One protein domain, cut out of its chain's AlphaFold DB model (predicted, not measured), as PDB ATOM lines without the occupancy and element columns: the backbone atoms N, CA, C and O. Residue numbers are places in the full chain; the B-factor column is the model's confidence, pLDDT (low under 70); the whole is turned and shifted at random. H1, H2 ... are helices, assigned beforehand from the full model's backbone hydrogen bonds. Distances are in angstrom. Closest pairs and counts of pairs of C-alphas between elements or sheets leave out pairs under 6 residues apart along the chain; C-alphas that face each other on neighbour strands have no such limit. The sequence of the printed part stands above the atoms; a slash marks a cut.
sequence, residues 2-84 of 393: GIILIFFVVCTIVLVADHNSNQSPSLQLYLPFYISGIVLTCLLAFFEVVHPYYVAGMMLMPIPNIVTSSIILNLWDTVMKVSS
ATOM      1  N   GLY A   2      35.719  -3.307   7.642       88.44
ATOM      2  CA  GLY A   2      36.928  -2.463   7.577       88.44
ATOM      3  C   GLY A   2      36.715  -1.035   7.050       88.44
ATOM      4  O   GLY A   2      37.236  -0.097   7.636       88.44
ATOM      5  N   ILE A   3      35.891  -0.850   6.011       82.25
ATOM      6  CA  ILE A   3      35.640   0.473   5.404       82.25
ATOM      7  C   ILE A   3      34.943   1.435   6.384       82.25
ATOM      8  O   ILE A   3      35.389   2.568   6.530       82.25
ATOM      9  N   ILE A   4      33.910   0.976   7.108       85.00
ATOM     10  CA  ILE A   4      33.231   1.786   8.142       85.00
ATOM     11  C   ILE A   4      34.222   2.195   9.229       85.00
ATOM     12  O   ILE A   4      34.232   3.347   9.644       85.00
ATOM     13  N   LEU A   5      35.060   1.263   9.687       90.12
ATOM     14  CA  LEU A   5      35.994   1.529  10.777       90.12
ATOM     15  C   LEU A   5      37.076   2.537  10.365       90.12
ATOM     16  O   LEU A   5      37.392   3.441  11.131       90.12
ATOM     17  N   ILE A   6      37.595   2.436   9.138       89.69
ATOM     18  CA  ILE A   6      38.531   3.428   8.591       89.69
ATOM     19  C   ILE A   6      37.855   4.800   8.511       89.69
ATOM     20  O   ILE A   6      38.421   5.791   8.963       89.69
ATOM     21  N   PHE A   7      36.628   4.858   7.990       89.62
ATOM     22  CA  PHE A   7      35.890   6.111   7.874       89.62
ATOM     23  C   PHE A   7      35.603   6.756   9.239       89.62
ATOM     24  O   PHE A   7      35.766   7.966   9.385       89.62
ATOM     25  N   PHE A   8      35.259   5.949  10.250       92.12
ATOM     26  CA  PHE A   8      35.067   6.378  11.640       92.12
ATOM     27  C   PHE A   8      36.331   7.041  12.197       92.12
ATOM     28  O   PHE A   8      36.283   8.162  12.703       92.12
ATOM     29  N   VAL A   9      37.483   6.376  12.049       93.56
ATOM     30  CA  VAL A   9      38.772   6.881  12.539       93.56
ATOM     31  C   VAL A   9      39.147   8.188  11.845       93.56
ATOM     32  O   VAL A   9      39.517   9.145  12.520       93.56
ATOM     33  N   VAL A  10      39.008   8.267  10.519       93.00
ATOM     34  CA  VAL A  10      39.331   9.489   9.765       93.00
ATOM     35  C   VAL A  10      38.415  10.644  10.174       93.00
ATOM     36  O   VAL A  10      38.908  11.730  10.461       93.00
ATOM     37  N   CYS A  11      37.105  10.408  10.281       92.50
ATOM     38  CA  CYS A  11      36.147  11.419  10.732       92.50
ATOM     39  C   CYS A  11      36.443  11.918  12.153       92.50
ATOM     40  O   CYS A  11      36.361  13.117  12.410       92.50
ATOM     41  N   THR A  12      36.827  11.013  13.058       92.88
ATOM     42  CA  THR A  12      37.230  11.359  14.429       92.88
ATOM     43  C   THR A  12      38.499  12.220  14.431       92.88
ATOM     44  O   THR A  12      38.557  13.227  15.127       92.88
ATOM     45  N   ILE A  13      39.506  11.882  13.613       92.00
ATOM     46  CA  ILE A  13      40.740  12.680  13.491       92.00
ATOM     47  C   ILE A  13      40.437  14.078  12.944       92.00
ATOM     48  O   ILE A  13      40.966  15.052  13.471       92.00
ATOM     49  N   VAL A  14      39.586  14.188  11.919       91.25
ATOM     50  CA  VAL A  14      39.192  15.480  11.335       91.25
ATOM     51  C   VAL A  14      38.478  16.350  12.370       91.25
ATOM     52  O   VAL A  14      38.820  17.521  12.489       91.25
ATOM     53  N   LEU A  15      37.558  15.785  13.162       91.38
ATOM     54  CA  LEU A  15      36.882  16.512  14.247       91.38
ATOM     55  C   LEU A  15      37.860  17.009  15.318       91.38
ATOM     56  O   LEU A  15      37.772  18.157  15.747       91.38
ATOM     57  N   VAL A  16      38.806  16.167  15.741       91.19
ATOM     58  CA  VAL A  16      39.821  16.546  16.740       91.19
ATOM     59  C   VAL A  16      40.780  17.607  16.185       91.19
ATOM     60  O   VAL A  16      41.154  18.537  16.897       91.19
ATOM     61  N   ALA A  17      41.175  17.493  14.914       88.81
ATOM     62  CA  ALA A  17      42.051  18.458  14.256       88.81
ATOM     63  C   ALA A  17      41.370  19.823  14.069       88.81
ATOM     64  O   ALA A  17      41.998  20.846  14.336       88.81
ATOM     65  N   ASP A  18      40.096  19.832  13.664       87.38
ATOM     66  CA  ASP A  18      39.288  21.047  13.530       87.38
ATOM     67  C   ASP A  18      39.148  21.756  14.885       87.38
ATOM     68  O   ASP A  18      39.452  22.944  14.991       87.38
ATOM     69  N   HIS A  19      38.842  21.008  15.953       87.19
ATOM     70  CA  HIS A  19      38.756  21.546  17.315       87.19
ATOM     71  C   HIS A  19      40.077  22.163  17.808       87.19
ATOM     72  O   HIS A  19      40.078  23.207  18.458       87.19
ATOM     73  N   ASN A  20      41.218  21.547  17.494       85.69
ATOM     74  CA  ASN A  20      42.532  22.050  17.912       85.69
ATOM     75  C   ASN A  20      42.999  23.292  17.137       85.69
ATOM     76  O   ASN A  20      43.978  23.923  17.534       85.69
ATOM     77  N   SER A  21      42.333  23.664  16.042       83.44
ATOM     78  CA  SER A  21      42.754  24.779  15.184       83.44
ATOM     79  C   SER A  21      42.459  26.180  15.756       83.44
ATOM     80  O   SER A  21      42.713  27.178  15.083       83.44
ATOM     81  N   ASN A  22      41.983  26.285  17.009       61.88
ATOM     82  CA  ASN A  22      41.639  27.529  17.727       61.88
ATOM     83  C   ASN A  22      40.591  28.425  17.039       61.88
ATOM     84  O   ASN A  22      40.307  29.523  17.520       61.88
ATOM     85  N   GLN A  23      39.987  27.970  15.945       62.97
ATOM     86  CA  GLN A  23      38.807  28.593  15.364       62.97
ATOM     87  C   GLN A  23      37.575  27.918  15.968       62.97
ATOM     88  O   GLN A  23      37.599  26.728  16.276       62.97
ATOM     89  N   SER A  24      36.521  28.695  16.218       70.31
ATOM     90  CA  SER A  24      35.249  28.194  16.753       70.31
ATOM     91  C   SER A  24      34.852  26.934  15.978       70.31
ATOM     92  O   SER A  24      34.948  26.991  14.753       70.31
ATOM     93  N   PRO A  25      34.435  25.832  16.639       65.19
ATOM     94  CA  PRO A  25      34.254  24.528  16.001       65.19
ATOM     95  C   PRO A  25      33.350  24.680  14.787       65.19
ATOM     96  O   PRO A  25      32.132  24.857  14.899       65.19
ATOM     97  N   SER A  26      33.972  24.696  13.616       72.81
ATOM     98  CA  SER A  26      33.287  25.014  12.387       72.81
ATOM     99  C   SER A  26      33.012  23.669  11.747       72.81
ATOM    100  O   SER A  26      33.882  23.016  11.182       72.81
ATOM    101  N   LEU A  27      31.754  23.230  11.795       82.12
ATOM    102  CA  LEU A  27      31.309  22.010  11.102       82.12
ATOM    103  C   LEU A  27      31.556  22.058   9.572       82.12
ATOM    104  O   LEU A  27      31.191  21.126   8.859       82.12
ATOM    105  N   GLN A  28      32.183  23.125   9.067       84.06
ATOM    106  CA  GLN A  28      32.507  23.402   7.679       84.06
ATOM    107  C   GLN A  28      33.413  22.346   7.050       84.06
ATOM    108  O   GLN A  28      33.201  22.027   5.886       84.06
ATOM    109  N   LEU A  29      34.382  21.775   7.777       84.69
ATOM    110  CA  LEU A  29      35.251  20.730   7.214       84.69
ATOM    111  C   LEU A  29      34.657  19.325   7.393       84.69
ATOM    112  O   LEU A  29      34.761  18.474   6.507       84.69
ATOM    113  N   TYR A  30      33.992  19.089   8.524       89.56
ATOM    114  CA  TYR A  30      33.423  17.788   8.865       89.56
ATOM    115  C   TYR A  30      32.218  17.418   7.992       89.56
ATOM    116  O   TYR A  30      32.150  16.304   7.472       89.56
ATOM    117  N   LEU A  31      31.272  18.345   7.809       90.38
ATOM    118  CA  LEU A  31      30.005  18.056   7.136       90.38
ATOM    119  C   LEU A  31      30.194  17.642   5.660       90.38
ATOM    120  O   LEU A  31      29.639  16.612   5.272       90.38
ATOM    121  N   PRO A  32      31.003  18.342   4.834       90.88
ATOM    122  CA  PRO A  32      31.232  17.940   3.445       90.88
ATOM    123  C   PRO A  32      31.969  16.607   3.340       90.88
ATOM    124  O   PRO A  32      31.622  15.768   2.507       90.88
ATOM    125  N   PHE A  33      32.956  16.381   4.215       88.69
ATOM    126  CA  PHE A  33      33.690  15.121   4.261       88.69
ATOM    127  C   PHE A  33      32.752  13.955   4.594       88.69
ATOM    128  O   PHE A  33      32.745  12.936   3.901       88.69
ATOM    129  N   TYR A  34      31.882  14.140   5.584       93.38
ATOM    130  CA  TYR A  34      30.908  13.137   5.984       93.38
ATOM    131  C   TYR A  34      29.877  12.840   4.876       93.38
ATOM    132  O   TYR A  34      29.655  11.675   4.534       93.38
ATOM    133  N   ILE A  35      29.318  13.880   4.240       93.38
ATOM    134  CA  ILE A  35      28.383  13.739   3.112       93.38
ATOM    135  C   ILE A  35      29.045  13.001   1.942       93.38
ATOM    136  O   ILE A  35      28.451  12.070   1.396       93.38
ATOM    137  N   SER A  36      30.286  13.351   1.583       91.31
ATOM    138  CA  SER A  36      31.010  12.662   0.505       91.31
ATOM    139  C   SER A  36      31.209  11.170   0.795       91.31
ATOM    140  O   SER A  36      31.052  10.340  -0.101       91.31
ATOM    141  N   GLY A  37      31.451  10.804   2.059       91.56
ATOM    142  CA  GLY A  37      31.549   9.412   2.488       91.56
ATOM    143  C   GLY A  37      30.237   8.637   2.375       91.56
ATOM    144  O   GLY A  37      30.250   7.481   1.937       91.56
ATOM    145  N   ILE A  38      29.098   9.260   2.706       93.44
ATOM    146  CA  ILE A  38      27.773   8.657   2.480       93.44
ATOM    147  C   ILE A  38      27.554   8.430   0.985       93.44
ATOM    148  O   ILE A  38      27.222   7.315   0.590       93.44
ATOM    149  N   VAL A  39      27.783   9.451   0.150       95.69
ATOM    150  CA  VAL A  39      27.583   9.360  -1.308       95.69
ATOM    151  C   VAL A  39      28.444   8.250  -1.910       95.69
ATOM    152  O   VAL A  39      27.937   7.426  -2.672       95.69
ATOM    153  N   LEU A  40      29.719   8.166  -1.521       94.19
ATOM    154  CA  LEU A  40      30.617   7.104  -1.968       94.19
ATOM    155  C   LEU A  40      30.119   5.716  -1.537       94.19
ATOM    156  O   LEU A  40      30.146   4.778  -2.331       94.19
ATOM    157  N   THR A  41      29.628   5.579  -0.305       91.44
ATOM    158  CA  THR A  41      29.097   4.302   0.198       91.44
ATOM    159  C   THR A  41      27.816   3.899  -0.533       91.44
ATOM    160  O   THR A  41      27.658   2.728  -0.868       91.44
ATOM    161  N   CYS A  42      26.934   4.855  -0.841       94.69
ATOM    162  CA  CYS A  42      25.747   4.623  -1.663       94.69
ATOM    163  C   CYS A  42      26.119   4.154  -3.075       94.69
ATOM    164  O   CYS A  42      25.530   3.196  -3.567       94.69
ATOM    165  N   LEU A  43      27.122   4.777  -3.707       94.94
ATOM    166  CA  LEU A  43      27.619   4.359  -5.022       94.94
ATOM    167  C   LEU A  43      28.198   2.941  -4.984       94.94
ATOM    168  O   LEU A  43      27.863   2.115  -5.826       94.94
ATOM    169  N   LEU A  44      29.025   2.625  -3.987       92.38
ATOM    170  CA  LEU A  44      29.583   1.279  -3.847       92.38
ATOM    171  C   LEU A  44      28.501   0.228  -3.556       92.38
ATOM    172  O   LEU A  44      28.625  -0.912  -4.003       92.38
ATOM    173  N   ALA A  45      27.443   0.596  -2.830       94.06
ATOM    174  CA  ALA A  45      26.304  -0.285  -2.600       94.06
ATOM    175  C   ALA A  45      25.480  -0.508  -3.876       94.06
ATOM    176  O   ALA A  45      25.036  -1.624  -4.125       94.06
ATOM    177  N   PHE A  46      25.335   0.526  -4.709       94.81
ATOM    178  CA  PHE A  46      24.680   0.429  -6.014       94.81
ATOM    179  C   PHE A  46      25.412  -0.524  -6.972       94.81
ATOM    180  O   PHE A  46      24.767  -1.260  -7.709       94.81
ATOM    181  N   PHE A  47      26.747  -0.569  -6.921       95.50
ATOM    182  CA  PHE A  47      27.559  -1.524  -7.690       95.50
ATOM    183  C   PHE A  47      27.680  -2.915  -7.042       95.50
ATOM    184  O   PHE A  47      28.532  -3.699  -7.453       95.50
ATOM    185  N   GLU A  48      26.887  -3.211  -6.005       93.19
ATOM    186  CA  GLU A  48      26.924  -4.469  -5.240       93.19
ATOM    187  C   GLU A  48      28.295  -4.794  -4.608       93.19
ATOM    188  O   GLU A  48      28.543  -5.911  -4.153       93.19
ATOM    189  N   VAL A  49      29.194  -3.806  -4.511       93.88
ATOM    190  CA  VAL A  49      30.522  -3.961  -3.887       93.88
ATOM    191  C   VAL A  49      30.402  -4.017  -2.363       93.88
ATOM    192  O   VAL A  49      31.179  -4.692  -1.688       93.88
ATOM    193  N   VAL A  50      29.419  -3.308  -1.799       92.12
ATOM    194  CA  VAL A  50      29.088  -3.340  -0.367       92.12
ATOM    195  C   VAL A  50      27.600  -3.567  -0.167       92.12
ATOM    196  O   VAL A  50      26.762  -3.104  -0.929       92.12
ATOM    197  N   HIS A  51      27.253  -4.260   0.910       93.88
ATOM    198  CA  HIS A  51      25.858  -4.546   1.218       93.88
ATOM    199  C   HIS A  51      25.097  -3.269   1.655       93.88
ATOM    200  O   HIS A  51      25.631  -2.470   2.425       93.88
ATOM    201  N   PRO A  52      23.818  -3.088   1.282       92.12
ATOM    202  CA  PRO A  52      23.029  -1.904   1.641       92.12
ATOM    203  C   PRO A  52      22.979  -1.531   3.138       92.12
ATOM    204  O   PRO A  52      22.835  -0.356   3.465       92.12
ATOM    205  N   TYR A  53      23.158  -2.480   4.072       93.56
ATOM    206  CA  TYR A  53      23.177  -2.175   5.513       93.56
ATOM    207  C   TYR A  53      24.326  -1.235   5.911       93.56
ATOM    208  O   TYR A  53      24.229  -0.528   6.914       93.56
ATOM    209  N   TYR A  54      25.404  -1.187   5.118       91.38
ATOM    210  CA  TYR A  54      26.529  -0.278   5.336       91.38
ATOM    211  C   TYR A  54      26.116   1.194   5.193       91.38
ATOM    212  O   TYR A  54      26.660   2.042   5.898       91.38
ATOM    213  N   VAL A  55      25.126   1.498   4.348       92.00
ATOM    214  CA  VAL A  55      24.596   2.860   4.165       92.00
ATOM    215  C   VAL A  55      23.840   3.316   5.414       92.00
ATOM    216  O   VAL A  55      24.077   4.417   5.910       92.00
ATOM    217  N   ALA A  56      22.992   2.448   5.974       91.56
ATOM    218  CA  ALA A  56      22.283   2.726   7.224       91.56
ATOM    219  C   ALA A  56      23.258   2.897   8.404       91.56
ATOM    220  O   ALA A  56      23.120   3.825   9.198       91.56
ATOM    221  N   GLY A  57      24.291   2.051   8.475       91.00
ATOM    222  CA  GLY A  57      25.361   2.191   9.462       91.00
ATOM    223  C   GLY A  57      26.122   3.513   9.329       91.00
ATOM    224  O   GLY A  57      26.402   4.158  10.336       91.00
ATOM    225  N   MET A  58      26.407   3.951   8.097       91.44
ATOM    226  CA  MET A  58      27.048   5.243   7.840       91.44
ATOM    227  C   MET A  58      26.173   6.408   8.294       91.44
ATOM    228  O   MET A  58      26.696   7.270   8.990       91.44
ATOM    229  N   MET A  59      24.867   6.405   7.997       91.38
ATOM    230  CA  MET A  59      23.909   7.456   8.397       91.38
ATOM    231  C   MET A  59      23.830   7.676   9.919       91.38
ATOM    232  O   MET A  59      23.663   8.805  10.371       91.38
ATOM    233  N   LEU A  60      23.974   6.616  10.719       92.12
ATOM    234  CA  LEU A  60      23.923   6.696  12.189       92.12
ATOM    235  C   LEU A  60      25.259   7.095  12.833       92.12
ATOM    236  O   LEU A  60      25.324   7.382  14.028       92.12
ATOM    237  N   MET A  61      26.336   7.113  12.053       91.38
ATOM    238  CA  MET A  61      27.702   7.248  12.547       91.38
ATOM    239  C   MET A  61      28.151   8.631  13.086       91.38
ATOM    240  O   MET A  61      29.123   8.657  13.845       91.38
ATOM    241  N   PRO A  62      27.493   9.774  12.794       90.62
ATOM    242  CA  PRO A  62      27.871  11.066  13.369       90.62
ATOM    243  C   PRO A  62      27.773  11.076  14.888       90.62
ATOM    244  O   PRO A  62      28.626  11.651  15.556       90.62
ATOM    245  N   ILE A  63      26.765  10.390  15.436       90.44
ATOM    246  CA  ILE A  63      26.511  10.352  16.878       90.44
ATOM    247  C   ILE A  63      27.701   9.700  17.612       90.44
ATOM    248  O   ILE A  63      28.296  10.368  18.460       90.44
ATOM    249  N   PRO A  64      28.137   8.468  17.264       92.19
ATOM    250  CA  PRO A  64      29.361   7.885  17.803       92.19
ATOM    251  C   PRO A  64      30.599   8.775  17.653       92.19
ATOM    252  O   PRO A  64      31.322   8.932  18.629       92.19
ATOM    253  N   ASN A  65      30.825   9.369  16.473       92.25
ATOM    254  CA  ASN A  65      32.009  10.194  16.190       92.25
ATOM    255  C   ASN A  65      32.092  11.441  17.079       92.25
ATOM    256  O   ASN A  65      33.169  11.794  17.560       92.25
ATOM    257  N   ILE A  66      30.962  12.118  17.302       90.12
ATOM    258  CA  ILE A  66      30.895  13.304  18.164       90.12
ATOM    259  C   ILE A  66      31.173  12.908  19.618       90.12
ATOM    260  O   ILE A  66      31.950  13.579  20.304       90.12
ATOM    261  N   VAL A  67      30.593  11.795  20.079       93.19
ATOM    262  CA  VAL A  67      30.801  11.283  21.442       93.19
ATOM    263  C   VAL A  67      32.265  10.899  21.665       93.19
ATOM    264  O   VAL A  67      32.865  11.345  22.643       93.19
ATOM    265  N   THR A  68      32.879  10.129  20.761       91.94
ATOM    266  CA  THR A  68      34.293   9.745  20.900       91.94
ATOM    267  C   THR A  68      35.231  10.935  20.816       91.94
ATOM    268  O   THR A  68      36.154  11.018  21.623       91.94
ATOM    269  N   SER A  69      34.988  11.880  19.908       91.75
ATOM    270  CA  SER A  69      35.809  13.094  19.808       91.75
ATOM    271  C   SER A  69      35.735  13.921  21.095       91.75
ATOM    272  O   SER A  69      36.765  14.349  21.606       91.75
ATOM    273  N   SER A  70      34.544  14.053  21.686       89.62
ATOM    274  CA  SER A  70      34.355  14.751  22.967       89.62
ATOM    275  C   SER A  70      35.109  14.070  24.117       89.62
ATOM    276  O   SER A  70      35.729  14.740  24.941       89.62
ATOM    277  N   ILE A  71      35.106  12.732  24.163       93.50
ATOM    278  CA  ILE A  71      35.874  11.962  25.157       93.50
ATOM    279  C   ILE A  71      37.381  12.177  24.965       93.50
ATOM    280  O   ILE A  71      38.090  12.402  25.945       93.50
ATOM    281  N   ILE A  72      37.871  12.132  23.720       92.88
ATOM    282  CA  ILE A  72      39.291  12.340  23.397       92.88
ATOM    283  C   ILE A  72      39.744  13.733  23.832       92.88
ATOM    284  O   ILE A  72      40.786  13.857  24.472       92.88
ATOM    285  N   LEU A  73      38.955  14.766  23.533       91.56
ATOM    286  CA  LEU A  73      39.263  16.147  23.903       91.56
ATOM    287  C   LEU A  73      39.268  16.347  25.424       91.56
ATOM    288  O   LEU A  73      40.219  16.906  25.960       91.56
ATOM    289  N   ASN A  74      38.288  15.793  26.145       91.88
ATOM    290  CA  ASN A  74      38.260  15.858  27.611       91.88
ATOM    291  C   ASN A  74      39.463  15.151  28.261       91.88
ATOM    292  O   ASN A  74      40.030  15.640  29.244       91.88
ATOM    293  N   LEU A  75      39.867  13.996  27.724       90.56
ATOM    294  CA  LEU A  75      41.066  13.290  28.182       90.56
ATOM    295  C   LEU A  75      42.330  14.099  27.881       90.56
ATOM    296  O   LEU A  75      43.203  14.195  28.742       90.56
ATOM    297  N   TRP A  76      42.411  14.707  26.697       90.38
ATOM    298  CA  TRP A  76      43.534  15.551  26.298       90.38
ATOM    299  C   TRP A  76      43.692  16.764  27.221       90.38
ATOM    300  O   TRP A  76      44.784  16.998  27.734       90.38
ATOM    301  N   ASP A  77      42.602  17.468  27.525       87.94
ATOM    302  CA  ASP A  77      42.606  18.600  28.457       87.94
ATOM    303  C   ASP A  77      43.017  18.185  29.871       87.94
ATOM    304  O   ASP A  77      43.760  18.900  30.547       87.94
ATOM    305  N   THR A  78      42.579  17.007  30.321       89.19
ATOM    306  CA  THR A  78      42.977  16.462  31.625       89.19
ATOM    307  C   THR A  78      44.476  16.161  31.655       89.19
ATOM    308  O   THR A  78      45.163  16.540  32.602       89.19
ATOM    309  N   VAL A  79      45.012  15.544  30.598       87.12
ATOM    310  CA  VAL A  79      46.447  15.247  30.468       87.12
ATOM    311  C   VAL A  79      47.275  16.531  30.399       87.12
ATOM    312  O   VAL A  79      48.301  16.623  31.070       87.12
ATOM    313  N   MET A  80      46.820  17.542  29.655       82.19
ATOM    314  CA  MET A  80      47.514  18.829  29.540       82.19
ATOM    315  C   MET A  80      47.458  19.648  30.837       82.19
ATOM    316  O   MET A  80      48.426  20.322  31.189       82.19
ATOM    317  N   LYS A  81      46.368  19.555  31.610       85.19
ATOM    318  CA  LYS A  81      46.296  20.134  32.962       85.19
ATOM    319  C   LYS A  81      47.245  19.439  33.936       85.19
ATOM    320  O   LYS A  81      47.882  20.113  34.738       85.19
ATOM    321  N   VAL A  82      47.383  18.115  33.862       83.94
ATOM    322  CA  VAL A  82      48.324  17.362  34.710       83.94
ATOM    323  C   VAL A  82      49.780  17.655  34.329       83.94
ATOM    324  O   VAL A  82      50.611  17.850  35.211       83.94
ATOM    325  N   SER A  83      50.094  17.765  33.034       73.44
ATOM    326  CA  SER A  83      51.456  18.076  32.575       73.44
ATOM    327  C   SER A  83      51.881  19.516  32.884       73.44
ATOM    328  O   SER A  83      53.042  19.753  33.212       73.44
ATOM    329  N   SER A  84      50.946  20.471  32.847       68.31
ATOM    330  CA  SER A  84      51.207  21.868  33.229       68.31
ATOM    331  C   SER A  84      51.243  22.096  34.746       68.31
ATOM    332  O   SER A  84      51.952  22.986  35.206       68.31
TER     333      SER A  84
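This is residues 2 to 84 of the 393 residues of an uncharacterized protein of Microscillaceae bacterium (UniProt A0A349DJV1). The longest helix, H4, crosses the middle part of H1 with its residues 65 to 73 and then sticks out from the rest as a free arm, residues 74 to 84. H1 and H2 make a hairpin of two nearly antiparallel helices, and the short H3 folds back along the later part of H2 before the chain turns into H4. The printed part has 83 residues with four named helices, in the order H1, H2, H3, H4, and no named strand; the class is all helix. The whole is loose, with a radius of gyration of the C-alphas of 15.1 A, and it spans 53 by 22 by 15 A, the free arm of H4 adding to the length.

H4, residues 62 to 84, touches H1, residues 2 to 20, through residues 65 to 73 of H4 and 8 to 16 of H1 alone. Their closest C-alphas, those of Thr 12 and Asn 65, are 5.6 A apart, and the two helices run the same way at a steep tilt of 48 degrees. H1 is the hub and touches three helices. It touches H2, residues 30 to 46, with residues 7 to 15 alone; the closest C-alphas, of Leu 15 and Tyr 30, are 6.5 A apart. This helical hairpin has a shallow tilt of 11 degrees, opposite ways. H2 forms another helical hairpin with H3, residues 53 to 60, at a shallow tilt of 15 degrees, opposite ways. Residues 38 to 45 of H2 touch H3, and the closest C-alphas, of Thr 41 and Val 55, are 6.2 A apart. H1 and H3 only just touch, with 3 pairs of C-alphas within 8 A, the closest being those of Ile 4 and Met 58 at 7.1 A; they run the same way at a shallow tilt of 17 degrees. H3 and H4 meet only through their link. H2 and H4 are only just apart, with a closest distance of 8.2 A between C-alphas. In H1, H2, H3 and H4 every O i to N i+4 pair is within hydrogen-bond range.

H4 is 32.5 A long from C-alpha 62 at (27.871, 11.066, 13.369) to C-alpha 84 at (51.207, 21.868, 33.229). H1, residues 2 to 20, begins with C-alpha 2 at (36.928, -2.463, 7.577) and is 27.2 A long. H2, residues 30 to 46, is 24.5 A long, and H3, residues 53 to 60, is 11.1 A.

The C-alphas of Phe 47 and Ser 84 are the two farthest apart, at 52.7 A. Without the stretch that stands free, the body spans 42 by 21 by 16 A. The printed part has no cut. The link from H3 to H4 is tight, those from H1 to H2 and from H2 to H3 are short, and no link is long. The mean pLDDT of the printed part is 88.7, and residues 22 to 23, 25 and 84 are under 70.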